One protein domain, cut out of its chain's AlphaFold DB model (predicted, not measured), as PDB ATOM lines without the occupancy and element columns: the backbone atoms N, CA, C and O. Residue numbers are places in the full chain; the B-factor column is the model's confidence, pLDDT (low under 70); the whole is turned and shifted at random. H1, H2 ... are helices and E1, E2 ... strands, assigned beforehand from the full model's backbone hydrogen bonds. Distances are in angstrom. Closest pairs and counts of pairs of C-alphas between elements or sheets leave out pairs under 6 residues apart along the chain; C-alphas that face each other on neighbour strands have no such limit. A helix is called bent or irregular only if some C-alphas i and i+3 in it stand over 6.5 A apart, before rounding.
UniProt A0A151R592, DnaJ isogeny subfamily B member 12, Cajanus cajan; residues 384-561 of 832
ATOM      1  N   ARG A 384     287.954 372.885 196.877       74.69
ATOM      2  CA  ARG A 384     288.624 371.578 196.945       74.69
ATOM      3  C   ARG A 384     288.498 370.887 198.299       74.69
ATOM      4  O   ARG A 384     288.464 369.663 198.321       74.69
ATOM      5  N   ASP A 385     288.372 371.634 199.395       72.31
ATOM      6  CA  ASP A 385     288.105 371.068 200.726       72.31
ATOM      7  C   ASP A 385     286.627 370.652 200.906       72.31
ATOM      8  O   ASP A 385     286.282 369.986 201.882       72.31
ATOM      9  N   LYS A 386     285.755 371.021 199.955       76.56
ATOM     10  CA  LYS A 386     284.315 370.717 199.887       76.56
ATOM     11  C   LYS A 386     283.977 369.684 198.790       76.56
ATOM     12  O   LYS A 386     282.802 369.471 198.489       76.56
ATOM     13  N   ALA A 387     284.976 369.014 198.205       79.75
ATOM     14  CA  ALA A 387     284.792 368.009 197.152       79.75
ATOM     15  C   ALA A 387     284.108 366.714 197.649       79.75
ATOM     16  O   ALA A 387     284.167 366.371 198.831       79.75
ATOM     17  N   GLU A 388     283.463 365.961 196.743       80.62
ATOM     18  CA  GLU A 388     282.682 364.752 197.088       80.62
ATOM     19  C   GLU A 388     283.497 363.679 197.841       80.62
ATOM     20  O   GLU A 388     282.942 362.948 198.666       80.62
ATOM     21  N   ASP A 389     284.803 363.585 197.580       80.50
ATOM     22  CA  ASP A 389     285.738 362.635 198.191       80.50
ATOM     23  C   ASP A 389     286.307 363.094 199.546       80.50
ATOM     24  O   ASP A 389     286.813 362.264 200.307       80.50
ATOM     25  N   CYS A 390     286.153 364.372 199.910       81.69
ATOM     26  CA  CYS A 390     286.491 364.878 201.242       81.69
ATOM     27  C   CYS A 390     285.517 364.380 202.325       81.69
ATOM     28  O   CYS A 390     285.882 364.321 203.505       81.69
ATOM     29  N   PHE A 391     284.293 363.995 201.946       84.44
ATOM     30  CA  PHE A 391     283.265 363.537 202.878       84.44
ATOM     31  C   PHE A 391     283.414 362.054 203.237       84.44
ATOM     32  O   PHE A 391     283.320 361.160 202.398       84.44
ATOM     33  N   ALA A 392     283.541 361.781 204.533       83.25
ATOM     34  CA  ALA A 392     283.653 360.445 205.100       83.25
ATOM     35  C   ALA A 392     282.686 360.230 206.272       83.25
ATOM     36  O   ALA A 392     282.248 361.157 206.957       83.25
ATOM     37  N   VAL A 393     282.365 358.962 206.527       82.50
ATOM     38  CA  VAL A 393     281.521 358.560 207.657       82.50
ATOM     39  C   VAL A 393     282.216 358.870 208.986       82.50
ATOM     40  O   VAL A 393     283.407 358.617 209.145       82.50
ATOM     41  N   ASN A 394     281.439 359.367 209.947       77.94
ATOM     42  CA  ASN A 394     281.849 359.850 211.267       77.94
ATOM     43  C   ASN A 394     282.653 361.165 211.284       77.94
ATOM     44  O   ASN A 394     283.261 361.494 212.302       77.94
ATOM     45  N   GLN A 395     282.634 361.945 210.200       82.38
ATOM     46  CA  GLN A 395     283.087 363.338 210.238       82.38
ATOM     47  C   GLN A 395     282.038 364.269 210.859       82.38
ATOM     48  O   GLN A 395     280.828 364.052 210.734       82.38
ATOM     49  N   LEU A 396     282.529 365.349 211.465       81.94
ATOM     50  CA  LEU A 396     281.754 366.480 211.962       81.94
ATOM     51  C   LEU A 396     281.990 367.686 211.046       81.94
ATOM     52  O   LEU A 396     283.137 368.080 210.855       81.94
ATOM     53  N   TRP A 397     280.916 368.266 210.516       82.56
ATOM     54  CA  TRP A 397     280.952 369.424 209.621       82.56
ATOM     55  C   TRP A 397     280.177 370.602 210.209       82.56
ATOM     56  O   TRP A 397     279.158 370.405 210.877       82.56
ATOM     57  N   ALA A 398     280.659 371.815 209.939       82.75
ATOM     58  CA  ALA A 398     279.912 373.048 210.161       82.75
ATOM     59  C   ALA A 398     279.050 373.362 208.925       82.75
ATOM     60  O   ALA A 398     279.442 373.066 207.797       82.75
ATOM     61  N   ILE A 399     277.872 373.941 209.143       79.38
ATOM     62  CA  ILE A 399     276.876 374.291 208.130       79.38
ATOM     63  C   ILE A 399     276.397 375.722 208.393       79.38
ATOM     64  O   ILE A 399     276.232 376.133 209.546       79.38
ATOM     65  N   PHE A 400     276.194 376.474 207.311       74.38
ATOM     66  CA  PHE A 400     275.732 377.858 207.338       74.38
ATOM     67  C   PHE A 400     274.356 378.014 207.998       74.38
ATOM     68  O   PHE A 400     273.457 377.189 207.825       74.38
ATOM     69  N   ASP A 401     274.222 379.084 208.775       70.19
ATOM     70  CA  ASP A 401     272.991 379.498 209.434       70.19
ATOM     71  C   ASP A 401     272.029 380.166 208.435       70.19
ATOM     72  O   ASP A 401     272.458 380.780 207.459       70.19
ATOM     73  N   ASN A 402     270.722 380.068 208.676       65.56
ATOM     74  CA  ASN A 402     269.709 380.643 207.787       65.56
ATOM     75  C   ASN A 402     269.563 382.162 207.979       65.56
ATOM     76  O   ASN A 402     269.129 382.844 207.053       65.56
ATOM     77  N   ASP A 403     269.909 382.678 209.163       55.09
ATOM     78  CA  ASP A 403     269.627 384.069 209.543       55.09
ATOM     79  C   ASP A 403     270.715 385.060 209.080       55.09
ATOM     80  O   ASP A 403     270.397 386.193 208.722       55.09
ATOM     81  N   ASP A 404     271.991 384.654 209.063       63.62
ATOM     82  CA  ASP A 404     273.128 385.504 208.652       63.62
ATOM     83  C   ASP A 404     274.198 384.788 207.804       63.62
ATOM     84  O   ASP A 404     275.261 385.354 207.550       63.62
ATOM     85  N   SER A 405     273.927 383.563 207.335       64.62
ATOM     86  CA  SER A 405     274.840 382.772 206.492       64.62
ATOM     87  C   SER A 405     276.216 382.467 207.113       64.62
ATOM     88  O   SER A 405     277.162 382.199 206.383       64.62
ATOM     89  N   MET A 406     276.353 382.454 208.447       76.88
ATOM     90  CA  MET A 406     277.607 382.081 209.133       76.88
ATOM     91  C   MET A 406     277.658 380.577 209.481       76.88
ATOM     92  O   MET A 406     276.635 380.018 209.879       76.88
ATOM     93  N   PRO A 407     278.810 379.879 209.394       75.00
ATOM     94  CA  PRO A 407     278.902 378.422 209.590       75.00
ATOM     95  C   PRO A 407     278.845 378.007 211.076       75.00
ATOM     96  O   PRO A 407     279.858 377.659 211.684       75.00
ATOM     97  N   ARG A 408     277.645 378.055 211.675       73.00
ATOM     98  CA  ARG A 408     277.403 377.807 213.113       73.00
ATOM     99  C   ARG A 408     276.695 376.495 213.454       73.00
ATOM    100  O   ARG A 408     276.834 376.028 214.585       73.00
ATOM    101  N   PHE A 409     275.933 375.896 212.539       74.62
ATOM    102  CA  PHE A 409     275.256 374.625 212.818       74.62
ATOM    103  C   PHE A 409     276.213 373.450 212.640       74.62
ATOM    104  O   PHE A 409     276.997 373.427 211.700       74.62
ATOM    105  N   TYR A 410     276.121 372.444 213.507       81.50
ATOM    106  CA  TYR A 410     276.992 371.272 213.456       81.50
ATOM    107  C   TYR A 410     276.224 370.021 213.024       81.50
ATOM    108  O   TYR A 410     275.136 369.729 213.526       81.50
ATOM    109  N   ALA A 411     276.802 369.264 212.092       81.00
ATOM    110  CA  ALA A 411     276.195 368.068 211.522       81.00
ATOM    111  C   ALA A 411     277.197 366.910 211.423       81.00
ATOM    112  O   ALA A 411     278.305 367.048 210.907       81.00
ATOM    113  N   PHE A 412     276.781 365.738 211.895       82.31
ATOM    114  CA  PHE A 412     277.580 364.516 211.888       82.31
ATOM    115  C   PHE A 412     277.213 363.621 210.696       82.31
ATOM    116  O   PHE A 412     276.050 363.230 210.541       82.31
ATOM    117  N   VAL A 413     278.188 363.265 209.859       85.62
ATOM    118  CA  VAL A 413     277.985 362.445 208.651       85.62
ATOM    119  C   VAL A 413     277.851 360.971 209.039       85.62
ATOM    120  O   VAL A 413     278.838 360.281 209.285       85.62
ATOM    121  N   LYS A 414     276.619 360.449 209.069       83.75
ATOM    122  CA  LYS A 414     276.349 359.035 209.388       83.75
ATOM    123  C   LYS A 414     276.585 358.098 208.208       83.75
ATOM    124  O   LYS A 414     276.989 356.960 208.436       83.75
ATOM    125  N   LYS A 415     276.305 358.529 206.972       84.12
ATOM    126  CA  LYS A 415     276.587 357.772 205.736       84.12
ATOM    127  C   LYS A 415     276.857 358.698 204.555       84.12
ATOM    128  O   LYS A 415     276.205 359.731 204.425       84.12
ATOM    129  N   VAL A 416     277.740 358.248 203.672       88.88
ATOM    130  CA  VAL A 416     277.963 358.795 202.327       88.88
ATOM    131  C   VAL A 416     277.440 357.765 201.323       88.88
ATOM    132  O   VAL A 416     277.612 356.561 201.525       88.88
ATOM    133  N   TYR A 417     276.765 358.224 200.274       85.62
ATOM    134  CA  TYR A 417     276.185 357.398 199.213       85.62
ATOM    135  C   TYR A 417     276.737 357.808 197.845       85.62
ATOM    136  O   TYR A 417     277.141 358.951 197.668       85.62
ATOM    137  N   SER A 418     276.687 356.895 196.871       80.25
ATOM    138  CA  SER A 418     276.906 357.185 195.449       80.25
ATOM    139  C   SER A 418     275.622 356.850 194.662       80.25
ATOM    140  O   SER A 418     275.059 355.775 194.906       80.25
ATOM    141  N   PRO A 419     275.112 357.723 193.762       80.38
ATOM    142  CA  PRO A 419     275.575 359.093 193.489       80.38
ATOM    143  C   PRO A 419     275.509 359.986 194.737       80.38
ATOM    144  O   PRO A 419     274.724 359.700 195.647       80.38
ATOM    145  N   PHE A 420     276.355 361.020 194.782       83.62
ATOM    146  CA  PHE A 420     276.717 361.729 196.011       83.62
ATOM    147  C   PHE A 420     275.517 362.256 196.799       83.62
ATOM    148  O   PHE A 420     274.775 363.134 196.352       83.62
ATOM    149  N   LYS A 421     275.317 361.683 197.992       82.94
ATOM    150  CA  LYS A 421     274.336 362.122 198.995       82.94
ATOM    151  C   LYS A 421     274.868 361.832 200.391       82.94
ATOM    152  O   LYS A 421     275.407 360.753 200.639       82.94
ATOM    153  N   LEU A 422     274.636 362.754 201.320       85.00
ATOM    154  CA  LEU A 422     274.985 362.597 202.730       85.00
ATOM    155  C   LEU A 422     273.733 362.289 203.559       85.00
ATOM    156  O   LEU A 422     272.734 363.001 203.482       85.00
ATOM    157  N   GLN A 423     273.795 361.255 204.399       82.75
ATOM    158  CA  GLN A 423     272.889 361.118 205.539       82.75
ATOM    159  C   GLN A 423     273.584 361.720 206.758       82.75
ATOM    160  O   GLN A 423     274.440 361.080 207.371       82.75
ATOM    161  N   ILE A 424     273.202 362.945 207.102       85.38
ATOM    162  CA  ILE A 424     273.706 363.658 208.277       85.38
ATOM    163  C   ILE A 424     272.829 363.421 209.516       85.38
ATOM    164  O   ILE A 424     271.778 362.775 209.476       85.38
ATOM    165  N   THR A 425     273.256 363.952 210.654       83.38
ATOM    166  CA  THR A 425     272.416 364.198 211.827       83.38
ATOM    167  C   THR A 425     272.874 365.490 212.476       83.38
ATOM    168  O   THR A 425     274.058 365.639 212.764       83.38
ATOM    169  N   TRP A 426     271.930 366.404 212.674       79.12
ATOM    170  CA  TRP A 426     272.145 367.664 213.374       79.12
ATOM    171  C   TRP A 426     272.533 367.416 214.829       79.12
ATOM    172  O   TRP A 426     272.011 366.498 215.467       79.12
ATOM    173  N   LEU A 427     273.447 368.233 215.337       71.88
ATOM    174  CA  LEU A 427     273.794 368.303 216.749       71.88
ATOM    175  C   LEU A 427     273.079 369.513 217.349       71.88
ATOM    176  O   LEU A 427     273.315 370.648 216.944       71.88
ATOM    177  N   GLU A 428     272.184 369.250 218.297       65.56
ATOM    178  CA  GLU A 428     271.512 370.287 219.078       65.56
ATOM    179  C   GLU A 428     272.373 370.638 220.305       65.56
ATOM    180  O   GLU A 428     272.951 369.730 220.913       65.56
ATOM    181  N   PRO A 429     272.490 371.925 220.681       59.56
ATOM    182  CA  PRO A 429     273.301 372.327 221.820       59.56
ATOM    183  C   PRO A 429     272.604 372.003 223.145       59.56
ATOM    184  O   PRO A 429     271.498 372.480 223.406       59.56
ATOM    185  N   ASP A 430     273.265 371.223 224.000       50.47
ATOM    186  CA  ASP A 430     272.744 370.884 225.325       50.47
ATOM    187  C   ASP A 430     272.874 372.062 226.295       50.47
ATOM    188  O   ASP A 430     273.885 372.765 226.354       50.47
ATOM    189  N   SER A 431     271.787 372.296 227.023       48.81
ATOM    190  CA  SER A 431     271.559 373.466 227.859       48.81
ATOM    191  C   SER A 431     271.870 373.261 229.344       48.81
ATOM    192  O   SER A 431     271.758 374.225 230.102       48.81
ATOM    193  N   ASP A 432     272.196 372.040 229.786       44.78
ATOM    194  CA  ASP A 432     272.295 371.724 231.221       44.78
ATOM    195  C   ASP A 432     273.702 371.902 231.838       44.78
ATOM    196  O   ASP A 432     273.816 371.928 233.073       44.78
ATOM    197  N   ASP A 433     274.756 372.091 231.030       43.91
ATOM    198  CA  ASP A 433     276.146 372.141 231.516       43.91
ATOM    199  C   ASP A 433     276.730 373.555 231.741       43.91
ATOM    200  O   ASP A 433     276.261 374.570 231.219       43.91
ATOM    201  N   GLN A 434     277.739 373.653 232.612       43.53
ATOM    202  CA  GLN A 434     278.088 374.923 233.268       43.53
ATOM    203  C   GLN A 434     279.128 375.776 232.530       43.53
ATOM    204  O   GLN A 434     280.299 375.805 232.901       43.53
ATOM    205  N   GLY A 435     278.663 376.586 231.577       40.12
ATOM    206  CA  GLY A 435     279.430 377.732 231.061       40.12
ATOM    207  C   GLY A 435     280.581 377.377 230.114       40.12
ATOM    208  O   GLY A 435     281.444 378.219 229.878       40.12
ATOM    209  N   LEU A 436     280.582 376.153 229.585       39.31
ATOM    210  CA  LEU A 436     281.479 375.681 228.531       39.31
ATOM    211  C   LEU A 436     280.714 375.593 227.192       39.31
ATOM    212  O   LEU A 436     279.480 375.493 227.194       39.31
ATOM    213  N   PRO A 437     281.401 375.662 226.037       37.34
ATOM    214  CA  PRO A 437     280.753 375.573 224.735       37.34
ATOM    215  C   PRO A 437     280.195 374.165 224.491       37.34
ATOM    216  O   PRO A 437     280.931 373.186 224.551       37.34
ATOM    217  N   VAL A 438     278.893 374.113 224.193       42.12
ATOM    218  CA  VAL A 438     278.145 373.002 223.575       42.12
ATOM    219  C   VAL A 438     278.652 371.597 223.932       42.12
ATOM    220  O   VAL A 438     279.430 370.981 223.206       42.12
ATOM    221  N   ALA A 439     278.124 371.060 225.031       34.00
ATOM    222  CA  ALA A 439     278.025 369.618 225.216       34.00
ATOM    223  C   ALA A 439     276.824 369.053 224.424       34.00
ATOM    224  O   ALA A 439     275.994 369.804 223.903       34.00
ATOM    225  N   CYS A 440     276.699 367.723 224.395       33.06
ATOM    226  CA  CYS A 440     275.419 367.046 224.173       33.06
ATOM    227  C   CYS A 440     275.316 365.692 224.899       33.06
ATOM    228  O   CYS A 440     276.005 364.727 224.561       33.06
ATOM    229  N   GLY A 441     274.457 365.606 225.920       29.59
ATOM    230  CA  GLY A 441     274.078 364.342 226.556       29.59
ATOM    231  C   GLY A 441     273.242 363.450 225.621       29.59
ATOM    232  O   GLY A 441     272.627 363.918 224.669       29.59
ATOM    233  N   SER A 442     273.162 362.136 225.821       38.41
ATOM    234  CA  SER A 442     273.711 361.297 226.898       38.41
ATOM    235  C   SER A 442     274.267 359.985 226.319       38.41
ATOM    236  O   SER A 442     274.085 359.709 225.135       38.41
ATOM    237  N   ASP A 443     274.990 359.214 227.138       41.78
ATOM    238  CA  ASP A 443     275.457 357.841 226.891       41.78
ATOM    239  C   ASP A 443     275.934 357.540 225.450       41.78
ATOM    240  O   ASP A 443     275.257 356.893 224.651       41.78
ATOM    241  N   ALA A 444     277.176 357.964 225.168       46.16
ATOM    242  CA  ALA A 444     277.934 357.761 223.921       46.16
ATOM    243  C   ALA A 444     277.555 358.642 222.702       46.16
ATOM    244  O   ALA A 444     277.876 358.283 221.568       46.16
ATOM    245  N   GLY A 445     276.940 359.813 222.925       50.84
ATOM    246  CA  GLY A 445     276.617 360.798 221.872       50.84
ATOM    247  C   GLY A 445     277.392 362.130 221.883       50.84
ATOM    248  O   GLY A 445     277.221 362.915 220.955       50.84
ATOM    249  N   THR A 446     278.211 362.401 222.902       55.53
ATOM    250  CA  THR A 446     278.740 363.747 223.207       55.53
ATOM    251  C   THR A 446     279.946 364.156 222.357       55.53
ATOM    252  O   THR A 446     280.978 363.486 222.386       55.53
ATOM    253  N   TYR A 447     279.859 365.309 221.684       62.47
ATOM    254  CA  TYR A 447     280.975 365.949 220.974       62.47
ATOM    255  C   TYR A 447     281.264 367.322 221.585       62.47
ATOM    256  O   TYR A 447     280.349 368.120 221.740       62.47
ATOM    257  N   LEU A 448     282.531 367.597 221.904       65.94
ATOM    258  CA  LEU A 448     282.986 368.902 222.391       65.94
ATOM    259  C   LEU A 448     283.764 369.618 221.286       65.94
ATOM    260  O   LEU A 448     284.742 369.074 220.763       65.94
ATOM    261  N   VAL A 449     283.342 370.834 220.940       72.25
ATOM    262  CA  VAL A 449     283.989 371.667 219.917       72.25
ATOM    263  C   VAL A 449     284.716 372.823 220.601       72.25
ATOM    264  O   VAL A 449     284.093 373.772 221.070       72.25
ATOM    265  N   TYR A 450     286.045 372.737 220.638       78.25
ATOM    266  CA  TYR A 450     286.933 373.793 221.125       78.25
ATOM    267  C   TYR A 450     287.847 374.290 219.996       78.25
ATOM    268  O   TYR A 450     288.290 373.459 219.193       78.25
ATOM    269  N   PRO A 451     288.190 375.593 219.968       86.19
ATOM    270  CA  PRO A 451     289.299 376.108 219.171       86.19
ATOM    271  C   PRO A 451     290.617 375.408 219.524       86.19
ATOM    272  O   PRO A 451     290.905 375.171 220.701       86.19
ATOM    273  N   LYS A 452     291.416 375.076 218.505       85.94
ATOM    274  CA  LYS A 452     292.704 374.374 218.649       85.94
ATOM    275  C   LYS A 452     293.872 375.224 218.173       85.94
ATOM    276  O   LYS A 452     293.725 376.067 217.287       85.94
ATOM    277  N   LYS A 453     295.060 374.949 218.708       89.62
ATOM    278  CA  LYS A 453     296.308 375.622 218.336       89.62
ATOM    279  C   LYS A 453     296.553 375.564 216.821       89.62
ATOM    280  O   LYS A 453     296.646 374.487 216.237       89.62
ATOM    281  N   GLY A 454     296.730 376.732 216.209       84.50
ATOM    282  CA  GLY A 454     296.977 376.914 214.777       84.50
ATOM    283  C   GLY A 454     295.726 377.111 213.916       84.50
ATOM    284  O   GLY A 454     295.868 377.299 212.712       84.50
ATOM    285  N   GLU A 455     294.521 377.083 214.491       91.12
ATOM    286  CA  GLU A 455     293.284 377.408 213.770       91.12
ATOM    287  C   GLU A 455     293.010 378.917 213.730       91.12
ATOM    288  O   GLU A 455     293.390 379.650 214.646       91.12
ATOM    289  N   THR A 456     292.277 379.364 212.706       91.00
ATOM    290  CA  THR A 456     291.715 380.720 212.645       91.00
ATOM    291  C   THR A 456     290.244 380.708 213.050       91.00
ATOM    292  O   THR A 456     289.477 379.837 212.632       91.00
ATOM    293  N   TRP A 457     289.835 381.677 213.867       92.81
ATOM    294  CA  TRP A 457     288.470 381.787 214.382       92.81
ATOM    295  C   TRP A 457     287.945 383.226 214.334       92.81
ATOM    296  O   TRP A 457     288.701 384.184 214.505       92.81
ATOM    297  N   ALA A 458     286.633 383.361 214.142       89.25
ATOM    298  CA  ALA A 458     285.897 384.609 214.299       89.25
ATOM    299  C   ALA A 458     285.458 384.788 215.764       89.25
ATOM    300  O   ALA A 458     284.922 383.862 216.382       89.25
ATOM    301  N   VAL A 459     285.656 385.987 216.310       86.81
ATOM    302  CA  VAL A 459     285.386 386.358 217.705       86.81
ATOM    303  C   VAL A 459     284.456 387.574 217.744       86.81
ATOM    304  O   VAL A 459     284.626 388.516 216.975       86.81
ATOM    305  N   PHE A 460     283.459 387.574 218.631       79.19
ATOM    306  CA  PHE A 460     282.519 388.684 218.790       79.19
ATOM    307  C   PHE A 460     283.198 389.932 219.367       79.19
ATOM    308  O   PHE A 460     283.707 389.938 220.495       79.19
ATOM    309  N   ARG A 461     283.136 391.017 218.599       72.06
ATOM    310  CA  ARG A 461     283.655 392.335 218.959       72.06
ATOM    311  C   ARG A 461     282.746 393.020 219.980       72.06
ATOM    312  O   ARG A 461     281.530 392.969 219.843       72.06
ATOM    313  N   HIS A 462     283.321 393.691 220.981       61.50
ATOM    314  CA  HIS A 462     282.587 394.360 222.078       61.50
ATOM    315  C   HIS A 462     281.617 393.458 222.882       61.50
ATOM    316  O   HIS A 462     280.677 393.960 223.496       61.50
ATOM    317  N   TRP A 463     281.840 392.138 222.890       62.03
ATOM    318  CA  TRP A 463     281.004 391.165 223.601       62.03
ATOM    319  C   TRP A 463     280.840 391.496 225.096       62.03
ATOM    320  O   TRP A 463     281.821 391.680 225.814       62.03
ATOM    321  N   ASP A 464     279.591 391.513 225.572       53.28
ATOM    322  CA  ASP A 464     279.224 391.553 226.994       53.28
ATOM    323  C   ASP A 464     278.520 390.233 227.344       53.28
ATOM    324  O   ASP A 464     277.697 389.738 226.574       53.28
ATOM    325  N   ILE A 465     278.760 389.690 228.540       47.34
ATOM    326  CA  ILE A 465     278.017 388.551 229.104       47.34
ATOM    327  C   ILE A 465     276.492 388.757 228.985       47.34
ATOM    328  O   ILE A 465     275.757 387.800 228.737       47.34
ATOM    329  N   GLY A 466     275.997 389.995 229.096       46.66
ATOM    330  CA  GLY A 466     274.588 390.345 228.893       46.66
ATOM    331  C   GLY A 466     274.017 389.997 227.509       46.66
ATOM    332  O   GLY A 466     272.803 389.834 227.391       46.66
ATOM    333  N   TRP A 467     274.856 389.827 226.479       55.28
ATOM    334  CA  TRP A 467     274.440 389.421 225.131       55.28
ATOM    335  C   TRP A 467     273.861 388.005 225.129       55.28
ATOM    336  O   TRP A 467     272.769 387.791 224.610       55.28
ATOM    337  N   SER A 468     274.506 387.076 225.848       43.84
ATOM    338  CA  SER A 468     274.037 385.688 226.032       43.84
ATOM    339  C   SER A 468     272.639 385.570 226.658       43.84
ATOM    340  O   SER A 468     272.045 384.495 226.665       43.84
ATOM    341  N   SER A 469     272.118 386.666 227.221       42.50
ATOM    342  CA  SER A 469     270.859 386.703 227.963       42.50
ATOM    343  C   SER A 469     269.715 387.419 227.236       42.50
ATOM    344  O   SER A 469     268.604 387.409 227.764       42.50
ATOM    345  N   ASN A 470     269.939 388.071 226.082       46.47
ATOM    346  CA  ASN A 470     268.882 388.846 225.408       46.47
ATOM    347  C   ASN A 470     269.126 389.058 223.887       46.47
ATOM    348  O   ASN A 470     269.534 390.160 223.500       46.47
ATOM    349  N   PRO A 471     268.793 388.080 223.018       47.38
ATOM    350  CA  PRO A 471     269.078 388.128 221.573       47.38
ATOM    351  C   PRO A 471     268.539 389.359 220.822       47.38
ATOM    352  O   PRO A 471     269.181 389.878 219.917       47.38
ATOM    353  N   GLU A 472     267.389 389.898 221.239       50.56
ATOM    354  CA  GLU A 472     266.718 391.042 220.590       50.56
ATOM    355  C   GLU A 472     267.461 392.394 220.728       50.56
ATOM    356  O   GLU A 472     266.926 393.438 220.364       50.56
ATOM    357  N   LYS A 473     268.679 392.410 221.287       45.06
ATOM    358  CA  LYS A 473     269.525 393.612 221.428       45.06
ATOM    359  C   LYS A 473     270.700 393.672 220.450       45.06
ATOM    360  O   LYS A 473     271.496 394.604 220.534       45.06
ATOM    361  N   HIS A 474     270.835 392.703 219.547       50.62
ATOM    362  CA  HIS A 474     271.953 392.650 218.607       50.62
ATOM    363  C   HIS A 474     271.681 393.485 217.354       50.62
ATOM    364  O   HIS A 474     271.055 393.027 216.403       50.62
ATOM    365  N   SER A 475     272.197 394.713 217.339       51.41
ATOM    366  CA  SER A 475     272.532 395.396 216.089       51.41
ATOM    367  C   SER A 475     273.790 394.755 215.497       51.41
ATOM    368  O   SER A 475     274.805 394.738 216.191       51.41
ATOM    369  N   GLU A 476     273.706 394.262 214.257       56.38
ATOM    370  CA  GLU A 476     274.817 393.872 213.362       56.38
ATOM    371  C   GLU A 476     276.058 393.266 214.049       56.38
ATOM    372  O   GLU A 476     276.956 393.981 214.501       56.38
ATOM    373  N   TYR A 477     276.140 391.930 214.086       61.47
ATOM    374  CA  TYR A 477     277.270 391.209 214.681       61.47
ATOM    375  C   TYR A 477     278.614 391.620 214.052       61.47
ATOM    376  O   TYR A 477     278.941 391.241 212.929       61.47
ATOM    377  N   GLN A 478     279.419 392.375 214.803       70.31
ATOM    378  CA  GLN A 478     280.789 392.705 214.418       70.31
ATOM    379  C   GLN A 478     281.747 391.604 214.878       70.31
ATOM    380  O   GLN A 478     281.719 391.186 216.040       70.31
ATOM    381  N   PHE A 479     282.626 391.175 213.973       82.81
ATOM    382  CA  PHE A 479     283.618 390.132 214.220       82.81
ATOM    383  C   PHE A 479     285.046 390.679 214.146       82.81
ATOM    384  O   PHE A 479     285.371 391.508 213.296       82.81
ATOM    385  N   GLU A 480     285.902 390.169 215.024       86.62
ATOM    386  CA  GLU A 480     287.358 390.279 214.965       86.62
ATOM    387  C   GLU A 480     287.937 388.875 214.741       86.62
ATOM    388  O   GLU A 480     287.379 387.888 215.218       86.62
ATOM    389  N   TYR A 481     289.033 388.766 213.993       90.19
ATOM    390  CA  TYR A 481     289.616 387.474 213.616       90.19
ATOM    391  C   TYR A 481     290.870 387.202 214.431       90.19
ATOM    392  O   TYR A 481     291.641 388.126 214.705       90.19
ATOM    393  N   VAL A 482     291.082 385.944 214.819       91.75
ATOM    394  CA  VAL A 482     292.233 385.551 215.638       91.75
ATOM    395  C   VAL A 482     292.879 384.244 215.183       91.75
ATOM    396  O   VAL A 482     292.187 383.303 214.794       91.75
ATOM    397  N   GLU A 483     294.206 384.174 215.291       93.75
ATOM    398  CA  GLU A 483     294.974 382.922 215.247       93.75
ATOM    399  C   GLU A 483     295.041 382.345 216.667       93.75
ATOM    400  O   GLU A 483     295.464 383.029 217.603       93.75
ATOM    401  N   VAL A 484     294.646 381.085 216.831       92.06
ATOM    402  CA  VAL A 484     294.665 380.383 218.119       92.06
ATOM    403  C   VAL A 484     296.076 379.876 218.426       92.06
ATOM    404  O   VAL A 484     296.675 379.140 217.640       92.06
ATOM    405  N   LEU A 485     296.628 380.257 219.578       89.50
ATOM    406  CA  LEU A 485     298.018 379.992 219.962       89.50
ATOM    407  C   LEU A 485     298.179 378.914 221.031       89.50
ATOM    408  O   LEU A 485     299.227 378.266 221.060       89.50
ATOM    409  N   SER A 486     297.166 378.664 221.857       87.81
ATOM    410  CA  SER A 486     297.114 377.513 222.762       87.81
ATOM    411  C   SER A 486     295.896 376.649 222.460       87.81
ATOM    412  O   SER A 486     294.882 377.138 221.975       87.81
ATOM    413  N   ASP A 487     295.964 375.365 222.795       87.12
ATOM    414  CA  ASP A 487     294.748 374.571 222.962       87.12
ATOM    415  C   ASP A 487     294.023 375.002 224.253       87.12
ATOM    416  O   ASP A 487     294.607 375.674 225.112       87.12
ATOM    417  N   PHE A 488     292.748 374.633 224.394       83.00
ATOM    418  CA  PHE A 488     291.952 374.985 225.571       83.00
ATOM    419  C   PHE A 488     292.477 374.343 226.864       83.00
ATOM    420  O   PHE A 488     292.649 373.127 226.950       83.00
ATOM    421  N   ALA A 489     292.651 375.169 227.901       76.69
ATOM    422  CA  ALA A 489     292.975 374.731 229.252       76.69
ATOM    423  C   ALA A 489     292.004 375.330 230.286       76.69
ATOM    424  O   ALA A 489     291.970 376.543 230.490       76.69
ATOM    425  N   GLU A 490     291.290 374.470 231.019       69.19
ATOM    426  CA  GLU A 490     290.219 374.803 231.986       69.19
ATOM    427  C   GLU A 490     290.573 375.841 233.070       69.19
ATOM    428  O   GLU A 490     289.686 376.387 233.717       69.19
ATOM    429  N   ASN A 491     291.863 376.083 233.319       63.72
ATOM    430  CA  ASN A 491     292.355 376.989 234.363       63.72
ATOM    431  C   ASN A 491     293.019 378.263 233.799       63.72
ATOM    432  O   ASN A 491     293.498 379.078 234.583       63.72
ATOM    433  N   VAL A 492     293.087 378.413 232.469       75.75
ATOM    434  CA  VAL A 492     293.789 379.516 231.782       75.75
ATOM    435  C   VAL A 492     292.910 380.143 230.699       75.75
ATOM    436  O   VAL A 492     292.782 381.363 230.670       75.75
ATOM    437  N   GLY A 493     292.267 379.327 229.857       82.56
ATOM    438  CA  GLY A 493     291.505 379.773 228.690       82.56
ATOM    439  C   GLY A 493     292.114 379.290 227.375       82.56
ATOM    440  O   GLY A 493     292.570 378.146 227.288       82.56
ATOM    441  N   ILE A 494     292.088 380.165 226.371       86.19
ATOM    442  CA  ILE A 494     292.696 379.994 225.046       86.19
ATOM    443  C   ILE A 494     293.497 381.259 224.716       86.19
ATOM    444  O   ILE A 494     292.924 382.346 224.628       86.19
ATOM    445  N   GLU A 495     294.809 381.126 224.519       87.56
ATOM    446  CA  GLU A 495     295.667 382.212 224.034       87.56
ATOM    447  C   GLU A 495     295.435 382.441 222.533       87.56
ATOM    448  O   GLU A 495     295.404 381.489 221.750       87.56
ATOM    449  N   VAL A 496     295.284 383.701 222.126       91.88
ATOM    450  CA  VAL A 496     294.932 384.123 220.765       91.88
ATOM    451  C   VAL A 496     295.700 385.386 220.346       91.88
ATOM    452  O   VAL A 496     296.009 386.244 221.173       91.88
ATOM    453  N   ALA A 497     295.988 385.522 219.048       89.81
ATOM    454  CA  ALA A 497     296.565 386.729 218.443       89.81
ATOM    455  C   ALA A 497     295.597 387.367 217.442       89.81
ATOM    456  O   ALA A 497     295.043 386.660 216.600       89.81
ATOM    457  N   TYR A 498     295.442 388.694 217.475       89.88
ATOM    458  CA  TYR A 498     294.588 389.415 216.522       89.88
ATOM    459  C   TYR A 498     295.117 389.320 215.085       89.88
ATOM    460  O   TYR A 498     296.305 389.527 214.833       89.88
ATOM    461  N   LEU A 499     294.215 389.095 214.131       89.75
ATOM    462  CA  LEU A 499     294.465 389.116 212.692       89.75
ATOM    463  C   LEU A 499     293.776 390.334 212.058       89.75
ATOM    464  O   LEU A 499     292.560 390.498 212.149       89.75
ATOM    465  N   GLY A 500     294.551 391.189 211.389       87.44
ATOM    466  CA  GLY A 500     294.057 392.349 210.642       87.44
ATOM    467  C   GLY A 500     294.109 392.114 209.133       87.44
ATOM    468  O   GLY A 500     295.127 391.641 208.629       87.44
ATOM    469  N   LYS A 501     293.034 392.465 208.414       87.81
ATOM    470  CA  LYS A 501     292.960 392.374 206.945       87.81
ATOM    471  C   LYS A 501     293.983 393.311 206.294       87.81
ATOM    472  O   LYS A 501     294.050 394.497 206.630       87.81
ATOM    473  N   LEU A 502     294.762 392.788 205.352       84.31
ATOM    474  CA  LEU A 502     295.716 393.560 204.564       84.31
ATOM    475  C   LEU A 502     294.982 394.343 203.465       84.31
ATOM    476  O   LEU A 502     294.065 393.844 202.814       84.31
ATOM    477  N   LYS A 503     295.373 395.604 203.262       83.75
ATOM    478  CA  LYS A 503     294.759 396.470 202.244       83.75
ATOM    479  C   LYS A 503     295.196 396.030 200.847       83.75
ATOM    480  O   LYS A 503     296.386 395.852 200.619       83.75
ATOM    481  N   GLY A 504     294.242 395.935 199.921       77.31
ATOM    482  CA  GLY A 504     294.483 395.537 198.527       77.31
ATOM    483  C   GLY A 504     294.216 394.060 198.216       77.31
ATOM    484  O   GLY A 504     294.292 393.692 197.050       77.31
ATOM    485  N   PHE A 505     293.861 393.255 199.222       83.06
ATOM    486  CA  PHE A 505     293.532 391.831 199.093       83.06
ATOM    487  C   PHE A 505     292.065 391.564 199.473       83.06
ATOM    488  O   PHE A 505     291.468 392.317 200.258       83.06
ATOM    489  N   VAL A 506     291.483 390.490 198.940       79.38
ATOM    490  CA  VAL A 506     290.107 390.057 199.219       79.38
ATOM    491  C   VAL A 506     289.996 389.535 200.650       79.38
ATOM    492  O   VAL A 506     289.219 390.085 201.441       79.38
ATOM    493  N   SER A 507     290.792 388.531 201.018       86.75
ATOM    494  CA  SER A 507     290.683 387.842 202.315       86.75
ATOM    495  C   SER A 507     292.027 387.491 202.963       86.75
ATOM    496  O   SER A 507     292.097 386.602 203.812       86.75
ATOM    497  N   LEU A 508     293.095 388.222 202.624       89.00
ATOM    498  CA  LEU A 508     294.410 388.083 203.254       89.00
ATOM    499  C   LEU A 508     294.531 388.908 204.553       89.00
ATOM    500  O   LEU A 508     294.253 390.109 204.579       89.00
ATOM    501  N   PHE A 509     294.998 388.279 205.632       90.25
ATOM    502  CA  PHE A 509     295.169 388.855 206.971       90.25
ATOM    503  C   PHE A 509     296.583 388.610 207.516       90.25
ATOM    504  O   PHE A 509     297.248 387.642 207.160       90.25
ATOM    505  N   GLN A 510     297.041 389.436 208.453       89.50
ATOM    506  CA  GLN A 510     298.296 389.216 209.183       89.50
ATOM    507  C   GLN A 510     298.117 389.507 210.677       89.50
ATOM    508  O   GLN A 510     297.239 390.285 211.054       89.50
ATOM    509  N   ARG A 511     298.957 388.903 211.534       89.12
ATOM    510  CA  ARG A 511     299.011 389.256 212.962       89.12
ATOM    511  C   ARG A 511     299.192 390.763 213.125       89.12
ATOM    512  O   ARG A 511     300.115 391.335 212.549       89.12
ATOM    513  N   THR A 512     298.325 391.380 213.915       85.69
ATOM    514  CA  THR A 512     298.277 392.829 214.123       85.69
ATOM    515  C   THR A 512     298.274 393.176 215.610       85.69
ATOM    516  O   THR A 512     298.113 392.311 216.469       85.69
ATOM    517  N   VAL A 513     298.454 394.460 215.911       82.00
ATOM    518  CA  VAL A 513     298.315 395.018 217.257       82.00
ATOM    519  C   VAL A 513     297.040 395.855 217.281       82.00
ATOM    520  O   VAL A 513     296.944 396.852 216.567       82.00
ATOM    521  N   LEU A 514     296.062 395.465 218.096       70.38
ATOM    522  CA  LEU A 514     294.806 396.187 218.271       70.38
ATOM    523  C   LEU A 514     294.813 396.880 219.638       70.38
ATOM    524  O   LEU A 514     294.981 396.233 220.664       70.38
ATOM    525  N   ASN A 515     294.664 398.206 219.658       64.69
ATOM    526  CA  ASN A 515     294.689 399.027 220.880       64.69
ATOM    527  C   ASN A 515     295.950 398.849 221.764       64.69
ATOM    528  O   ASN A 515     295.906 399.104 222.960       64.69
ATOM    529  N   GLY A 516     297.077 398.419 221.181       65.75
ATOM    530  CA  GLY A 516     298.316 398.085 221.904       65.75
ATOM    531  C   GLY A 516     298.471 396.597 222.254       65.75
ATOM    532  O   GLY A 516     299.582 396.154 222.531       65.75
ATOM    533  N   ILE A 517     297.399 395.810 222.147       69.88
ATOM    534  CA  ILE A 517     297.365 394.376 222.453       69.88
ATOM    535  C   ILE A 517     297.575 393.569 221.163       69.88
ATOM    536  O   ILE A 517     296.824 393.697 220.197       69.88
ATOM    537  N   SER A 518     298.602 392.718 221.132       72.38
ATOM    538  CA  SER A 518     298.878 391.780 220.025       72.38
ATOM    539  C   SER A 518     298.446 390.341 220.330       72.38
ATOM    540  O   SER A 518     298.178 389.557 219.419       72.38
ATOM    541  N   LEU A 519     298.390 390.013 221.621       85.31
ATOM    542  CA  LEU A 519     298.212 388.691 222.209       85.31
ATOM    543  C   LEU A 519     297.288 388.844 223.418       85.31
ATOM    544  O   LEU A 519     297.500 389.744 224.227       85.31
ATOM    545  N   PHE A 520     296.283 387.985 223.557       85.38
ATOM    546  CA  PHE A 520     295.413 387.962 224.732       85.38
ATOM    547  C   PHE A 520     294.913 386.546 225.021       85.38
ATOM    548  O   PHE A 520     294.958 385.672 224.156       85.38
ATOM    549  N   CYS A 521     294.436 386.304 226.242       86.19
ATOM    550  CA  CYS A 521     293.769 385.053 226.587       86.19
ATOM    551  C   CYS A 521     292.256 385.275 226.661       86.19
ATOM    552  O   CYS A 521     291.803 386.182 227.357       86.19
ATOM    553  N   ILE A 522     291.476 384.430 225.985       83.44
ATOM    554  CA  ILE A 522     290.030 384.324 226.199       83.44
ATOM    555  C   ILE A 522     289.821 383.303 227.327       83.44
ATOM    556  O   ILE A 522     290.080 382.113 227.109       83.44
ATOM    557  N   PRO A 523     289.407 383.719 228.540       76.94
ATOM    558  CA  PRO A 523     289.309 382.817 229.684       76.94
ATOM    559  C   PRO A 523     288.154 381.805 229.520       76.94
ATOM    560  O   PRO A 523     287.242 382.026 228.720       76.94
ATOM    561  N   PRO A 524     288.134 380.696 230.289       76.25
ATOM    562  CA  PRO A 524     287.170 379.601 230.101       76.25
ATOM    563  C   PRO A 524     285.695 380.028 230.182       76.25
ATOM    564  O   PRO A 524     284.848 379.465 229.498       76.25
ATOM    565  N   ASN A 525     285.388 381.050 230.985       71.06
ATOM    566  CA  ASN A 525     284.047 381.625 231.144       71.06
ATOM    567  C   ASN A 525     283.626 382.580 230.007       71.06
ATOM    568  O   ASN A 525     282.503 383.084 230.024       71.06
ATOM    569  N   GLU A 526     284.512 382.855 229.048       73.88
ATOM    570  CA  GLU A 526     284.280 383.737 227.898       73.88
ATOM    571  C   GLU A 526     284.419 383.009 226.555       73.88
ATOM    572  O   GLU A 526     284.458 383.647 225.507       73.88
ATOM    573  N   LEU A 527     284.428 381.672 226.539       76.25
ATOM    574  CA  LEU A 527     284.503 380.896 225.292       76.25
ATOM    575  C   LEU A 527     283.345 381.192 224.319       76.25
ATOM    576  O   LEU A 527     283.521 381.063 223.114       76.25
ATOM    577  N   TYR A 528     282.205 381.692 224.809       71.19
ATOM    578  CA  TYR A 528     281.107 382.217 223.980       71.19
ATOM    579  C   TYR A 528     281.447 383.510 223.208       71.19
ATOM    580  O   TYR A 528     280.590 384.046 222.506       71.19
ATOM    581  N   ARG A 529     282.673 384.041 223.337       78.69
ATOM    582  CA  ARG A 529     283.224 385.064 222.437       78.69
ATOM    583  C   ARG A 529     283.605 384.470 221.082       78.69
ATOM    584  O   ARG A 529     283.544 385.195 220.100       78.69
ATOM    585  N   PHE A 530     283.949 383.183 220.996       84.00
ATOM    586  CA  PHE A 530     284.154 382.502 219.715       84.00
ATOM    587  C   PHE A 530     282.806 382.280 219.004       84.00
ATOM    588  O   PHE A 530     281.866 381.759 219.599       84.00
ATOM    589  N   SER A 531     282.722 382.674 217.731       83.75
ATOM    590  CA  SER A 531     281.529 382.532 216.881       83.75
ATOM    591  C   SER A 531     281.596 381.254 216.043       83.75
ATOM    592  O   SER A 531     280.738 380.381 216.158       83.75
ATOM    593  N   HIS A 532     282.640 381.126 215.222       86.12
ATOM    594  CA  HIS A 532     282.874 379.977 214.350       86.12
ATOM    595  C   HIS A 532     284.348 379.903 213.922       86.12
ATOM    596  O   HIS A 532     285.093 380.886 213.998       86.12
ATOM    597  N   ARG A 533     284.763 378.721 213.462       86.12
ATOM    598  CA  ARG A 533     286.076 378.465 212.861       86.12
ATOM    599  C   ARG A 533     286.058 378.919 211.404       86.12
ATOM    600  O   ARG A 533     285.166 378.516 210.662       86.12
ATOM    601  N   VAL A 534     287.059 379.685 210.985       88.06
ATOM    602  CA  VAL A 534     287.214 380.130 209.593       88.06
ATOM    603  C   VAL A 534     288.306 379.274 208.936       88.06
ATOM    604  O   VAL A 534     289.416 379.214 209.475       88.06
ATOM    605  N   PRO A 535     288.037 378.563 207.822       87.25
ATOM    606  CA  PRO A 535     289.083 377.869 207.071       87.25
ATOM    607  C   PRO A 535     290.165 378.856 206.620       87.25
ATOM    608  O   PRO A 535     289.857 379.976 206.215       87.25
ATOM    609  N   SER A 536     291.439 378.466 206.725       88.88
ATOM    610  CA  SER A 536     292.551 379.389 206.488       88.88
ATOM    611  C   SER A 536     293.823 378.703 206.005       88.88
ATOM    612  O   SER A 536     294.255 377.723 206.618       88.88
ATOM    613  N   TYR A 537     294.480 379.287 205.004       87.31
ATOM    614  CA  TYR A 537     295.785 378.861 204.495       87.31
ATOM    615  C   TYR A 537     296.874 379.870 204.874       87.31
ATOM    616  O   TYR A 537     296.666 381.079 204.810       87.31
ATOM    617  N   LYS A 538     298.050 379.387 205.300       88.12
ATOM    618  CA  LYS A 538     299.155 380.240 205.774       88.12
ATOM    619  C   LYS A 538     300.190 380.460 204.670       88.12
ATOM    620  O   LYS A 538     300.876 379.517 204.279       88.12
ATOM    621  N   MET A 539     300.317 381.701 204.208       86.69
ATOM    622  CA  MET A 539     301.160 382.079 203.072       86.69
ATOM    623  C   MET A 539     302.655 381.960 203.383       86.69
ATOM    624  O   MET A 539     303.130 382.294 204.477       86.69
ATOM    625  N   THR A 540     303.427 381.528 202.391       85.06
ATOM    626  CA  THR A 540     304.876 381.321 202.493       85.06
ATOM    627  C   THR A 540     305.698 382.576 202.190       85.06
ATOM    628  O   THR A 540     306.865 382.633 202.596       85.06
ATOM    629  N   GLY A 541     305.096 383.584 201.546       79.44
ATOM    630  CA  GLY A 541     305.767 384.774 201.015       79.44
ATOM    631  C   GLY A 541     306.507 384.503 199.701       79.44
ATOM    632  O   GLY A 541     307.493 385.173 199.408       79.44
ATOM    633  N   ALA A 542     306.086 383.476 198.960       81.25
ATOM    634  CA  ALA A 542     306.607 383.109 197.639       81.25
ATOM    635  C   ALA A 542     305.508 383.103 196.557       81.25
ATOM    636  O   ALA A 542     305.798 382.888 195.383       81.25
ATOM    637  N   GLU A 543     304.257 383.342 196.955       83.50
ATOM    638  CA  GLU A 543     303.073 383.403 196.101       83.50
ATOM    639  C   GLU A 543     303.077 384.676 195.238       83.50
ATOM    640  O   GLU A 543     302.777 384.628 194.046       83.50
ATOM    641  N   ARG A 544     303.455 385.816 195.837       82.69
ATOM    642  CA  ARG A 544     303.580 387.132 195.191       82.69
ATOM    643  C   ARG A 544     304.486 388.047 196.030       82.69
ATOM    644  O   ARG A 544     304.570 387.880 197.242       82.69
ATOM    645  N   GLU A 545     305.167 389.005 195.400       74.44
ATOM    646  CA  GLU A 545     306.187 389.854 196.057       74.44
ATOM    647  C   GLU A 545     305.619 390.805 197.133       74.44
ATOM    648  O   GLU A 545     306.325 391.191 198.062       74.44
ATOM    649  N   ASP A 546     304.331 391.144 197.049       80.94
ATOM    650  CA  ASP A 546     303.601 391.985 198.003       80.94
ATOM    651  C   ASP A 546     302.841 391.193 199.090       80.94
ATOM    652  O   ASP A 546     302.193 391.803 199.941       80.94
ATOM    653  N   VAL A 547     302.946 389.857 199.114       84.75
ATOM    654  CA  VAL A 547     302.321 388.983 200.126       84.75
ATOM    655  C   VAL A 547     303.276 388.770 201.310       84.75
ATOM    656  O   VAL A 547     304.309 388.109 201.163       84.75
ATOM    657  N   PRO A 548     302.959 389.260 202.526       82.88
ATOM    658  CA  PRO A 548     303.838 389.082 203.674       82.88
ATOM    659  C   PRO A 548     303.903 387.617 204.117       82.88
ATOM    660  O   PRO A 548     302.880 386.994 204.412       82.88
ATOM    661  N   LYS A 549     305.113 387.069 204.249       83.75
ATOM    662  CA  LYS A 549     305.331 385.713 204.770       83.75
ATOM    663  C   LYS A 549     304.657 385.507 206.131       83.75
ATOM    664  O   LYS A 549     304.887 386.271 207.069       83.75
ATOM    665  N   GLY A 550     303.883 384.431 206.263       81.88
ATOM    666  CA  GLY A 550     303.162 384.097 207.492       81.88
ATOM    667  C   GLY A 550     301.861 384.876 207.706       81.88
ATOM    668  O   GLY A 550     301.295 384.780 208.795       81.88
ATOM    669  N   SER A 551     301.389 385.614 206.694       88.56
ATOM    670  CA  SER A 551     299.980 386.003 206.572       88.56
ATOM    671  C   SER A 551     299.076 384.772 206.394       88.56
ATOM    672  O   SER A 551     299.547 383.665 206.115       88.56
ATOM    673  N   PHE A 552     297.778 384.961 206.599       90.06
ATOM    674  CA  PHE A 552     296.736 383.953 206.462       90.06
ATOM    675  C   PHE A 552     295.693 384.432 205.464       90.06
ATOM    676  O   PHE A 552     295.121 385.504 205.642       90.06
ATOM    677  N   GLU A 553     295.423 383.635 204.445       90.38
ATOM    678  CA  GLU A 553     294.243 383.801 203.605       90.38
ATOM    679  C   GLU A 553     293.082 383.050 204.250       90.38
ATOM    680  O   GLU A 553     293.244 381.895 204.652       90.38
ATOM    681  N   LEU A 554     291.937 383.714 204.392       90.06
ATOM    682  CA  LEU A 554     290.733 383.165 205.015       90.06
ATOM    683  C   LEU A 554     289.671 382.876 203.948       90.06
ATOM    684  O   LEU A 554     289.565 383.629 202.981       90.06
ATOM    685  N   ASP A 555     288.867 381.828 204.133       85.38
ATOM    686  CA  ASP A 555     287.729 381.528 203.249       85.38
ATOM    687  C   ASP A 555     286.750 382.722 203.232       85.38
ATOM    688  O   ASP A 555     286.200 383.054 204.290       85.38
ATOM    689  N   PRO A 556     286.504 383.377 202.076       82.75
ATOM    690  CA  PRO A 556     285.560 384.487 201.978       82.75
ATOM    691  C   PRO A 556     284.136 384.134 202.433       82.75
ATOM    692  O   PRO A 556     283.436 385.016 202.924       82.75
ATOM    693  N   ALA A 557     283.721 382.863 202.353       80.44
ATOM    694  CA  ALA A 557     282.427 382.393 202.860       80.44
ATOM    695  C   ALA A 557     282.351 382.333 204.400       80.44
ATOM    696  O   ALA A 557     281.264 382.227 204.964       80.44
ATOM    697  N   GLY A 558     283.490 382.410 205.095       78.00
ATOM    698  CA  GLY A 558     283.579 382.569 206.549       78.00
ATOM    699  C   GLY A 558     283.701 384.028 207.007       78.00
ATOM    700  O   GLY A 558     284.093 384.267 208.148       78.00
ATOM    701  N   LEU A 559     283.432 385.005 206.131       81.50
ATOM    702  CA  LEU A 559     283.555 386.439 206.404       81.50
ATOM    703  C   LEU A 559     282.227 387.162 206.084       81.50
ATOM    704  O   LEU A 559     281.558 386.816 205.114       81.50
ATOM    705  N   PRO A 560     281.814 388.185 206.857       77.94
ATOM    706  CA  PRO A 560     280.578 388.916 206.606       77.94
ATOM    707  C   PRO A 560     280.716 389.827 205.380       77.94
ATOM    708  O   PRO A 560     281.729 390.509 205.213       77.94
ATOM    709  N   ASN A 561     279.656 389.916 204.573       67.56
ATOM    710  CA  ASN A 561     279.641 390.685 203.320       67.56
ATOM    711  C   ASN A 561     280.049 392.166 203.490       67.56
ATOM    712  O   ASN A 561     280.718 392.733 202.626       67.56
TER     713      ASN A 561
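Overview. This is residues 384 to 561 of the 832 residues of the protein "DnaJ isogeny subfamily B member 12" of Cajanus cajan (UniProt A0A151R592). A strongly twisted sheet of eight short strands, E4 to E11, rolls round toward a loose barrel, its edge strand E9 running on into another edge strand, E10. To one side, a smaller twisted sheet of E1, E2 and E3 reaches away from the place where E2 begins near E9, and residues 469 to 475, of which 469 belongs to H1, stick out. The 178 printed residues hold, in order, E1 E2 E3 E4 H1 E5 E6 E7 E8 H2 E9 E10 E11, mostly strand, with under half of the residues in named elements. The neighbour strands are antiparallel in both sheets. The whole is compact, with a radius of gyration of the C-alphas of 17.7 A and spans of 49 by 44 by 32 A.

Along the chain. Start at C-alpha 384 and pass to C-alpha 396 at (281.754, 366.480, 211.962), where E1, residues 396 to 400, begins. E2, 407 to 417, is 23.6 A long and bends by 76 degrees at residue 414; E3, 421 to 427, is 18.8 A long. Find E4 at 456 to 460, H1 at 465 to 469, E5 at 479 to 484 and E6 at 494 to 501, 21.9 A long. Then come E7, 508 to 511, E8, 519 to 522, H2, 524 to 529, E9, 530 to 534, and E10, 536 to 538. E11, 552 to 554, ends at C-alpha 554, (290.733, 383.165, 205.015).

Arrangement. Look first at E6 in the branched sheet: E5 lies on one side of it, E7 and E8 on the other. N 497 and O 483 are 2.9 A apart, N 500 and O 510 2.9 A, N 496 and O 520 2.8 A. E5, E6 and E7 form a meander, each strand the antiparallel neighbour of the one before; E1, E2 and E3 form another. E4 has E5 on one side, with N 459 and O 480 at 2.8 A, and E9 on the other, with N 531 and O 458 at 2.8 A. E11 pairs with E7, N 509 and O 552 at 2.8 A, and with E10, N 537 and O 553 at 2.9 A. E9 runs on into E10 at 63 degrees. H2, irregular with C-alphas 525 and 528 7.8 A apart, is on this sheet at a height of 5.5 A; its closest C-alphas to E4 are Arg 529 and Phe 460, 5.2 A. H1 and H2 are close but not clearly touching, C-alphas 465 and 526 being 8.0 A apart. O i to N i+4 pairs within hydrogen-bond range number 0 of 1 in H1 and 0 of 2 in H2; i+3 pairs, 2 of 2 and 1 of 3. In the other sheet, N 397 of E1 and O 411 of E2 are within hydrogen-bond range at 2.9 A, and so are N 414 of E2 and O 423 of E3 at 2.8 A. The closest C-alphas of E2 and E9, Arg 408 and His 532, are 6.0 A apart.

Size, cuts and confidence. The C-alphas farthest apart, Asp 443 and Glu 545, are 54.0 A apart, and the printed part has no cut. The links E3 to E4, 28 residues, and E10 to E11, 13 residues, are long. Mean pLDDT of the printed part is 74.7; among the residues under 70 are 428 to 448 and 462 to 477.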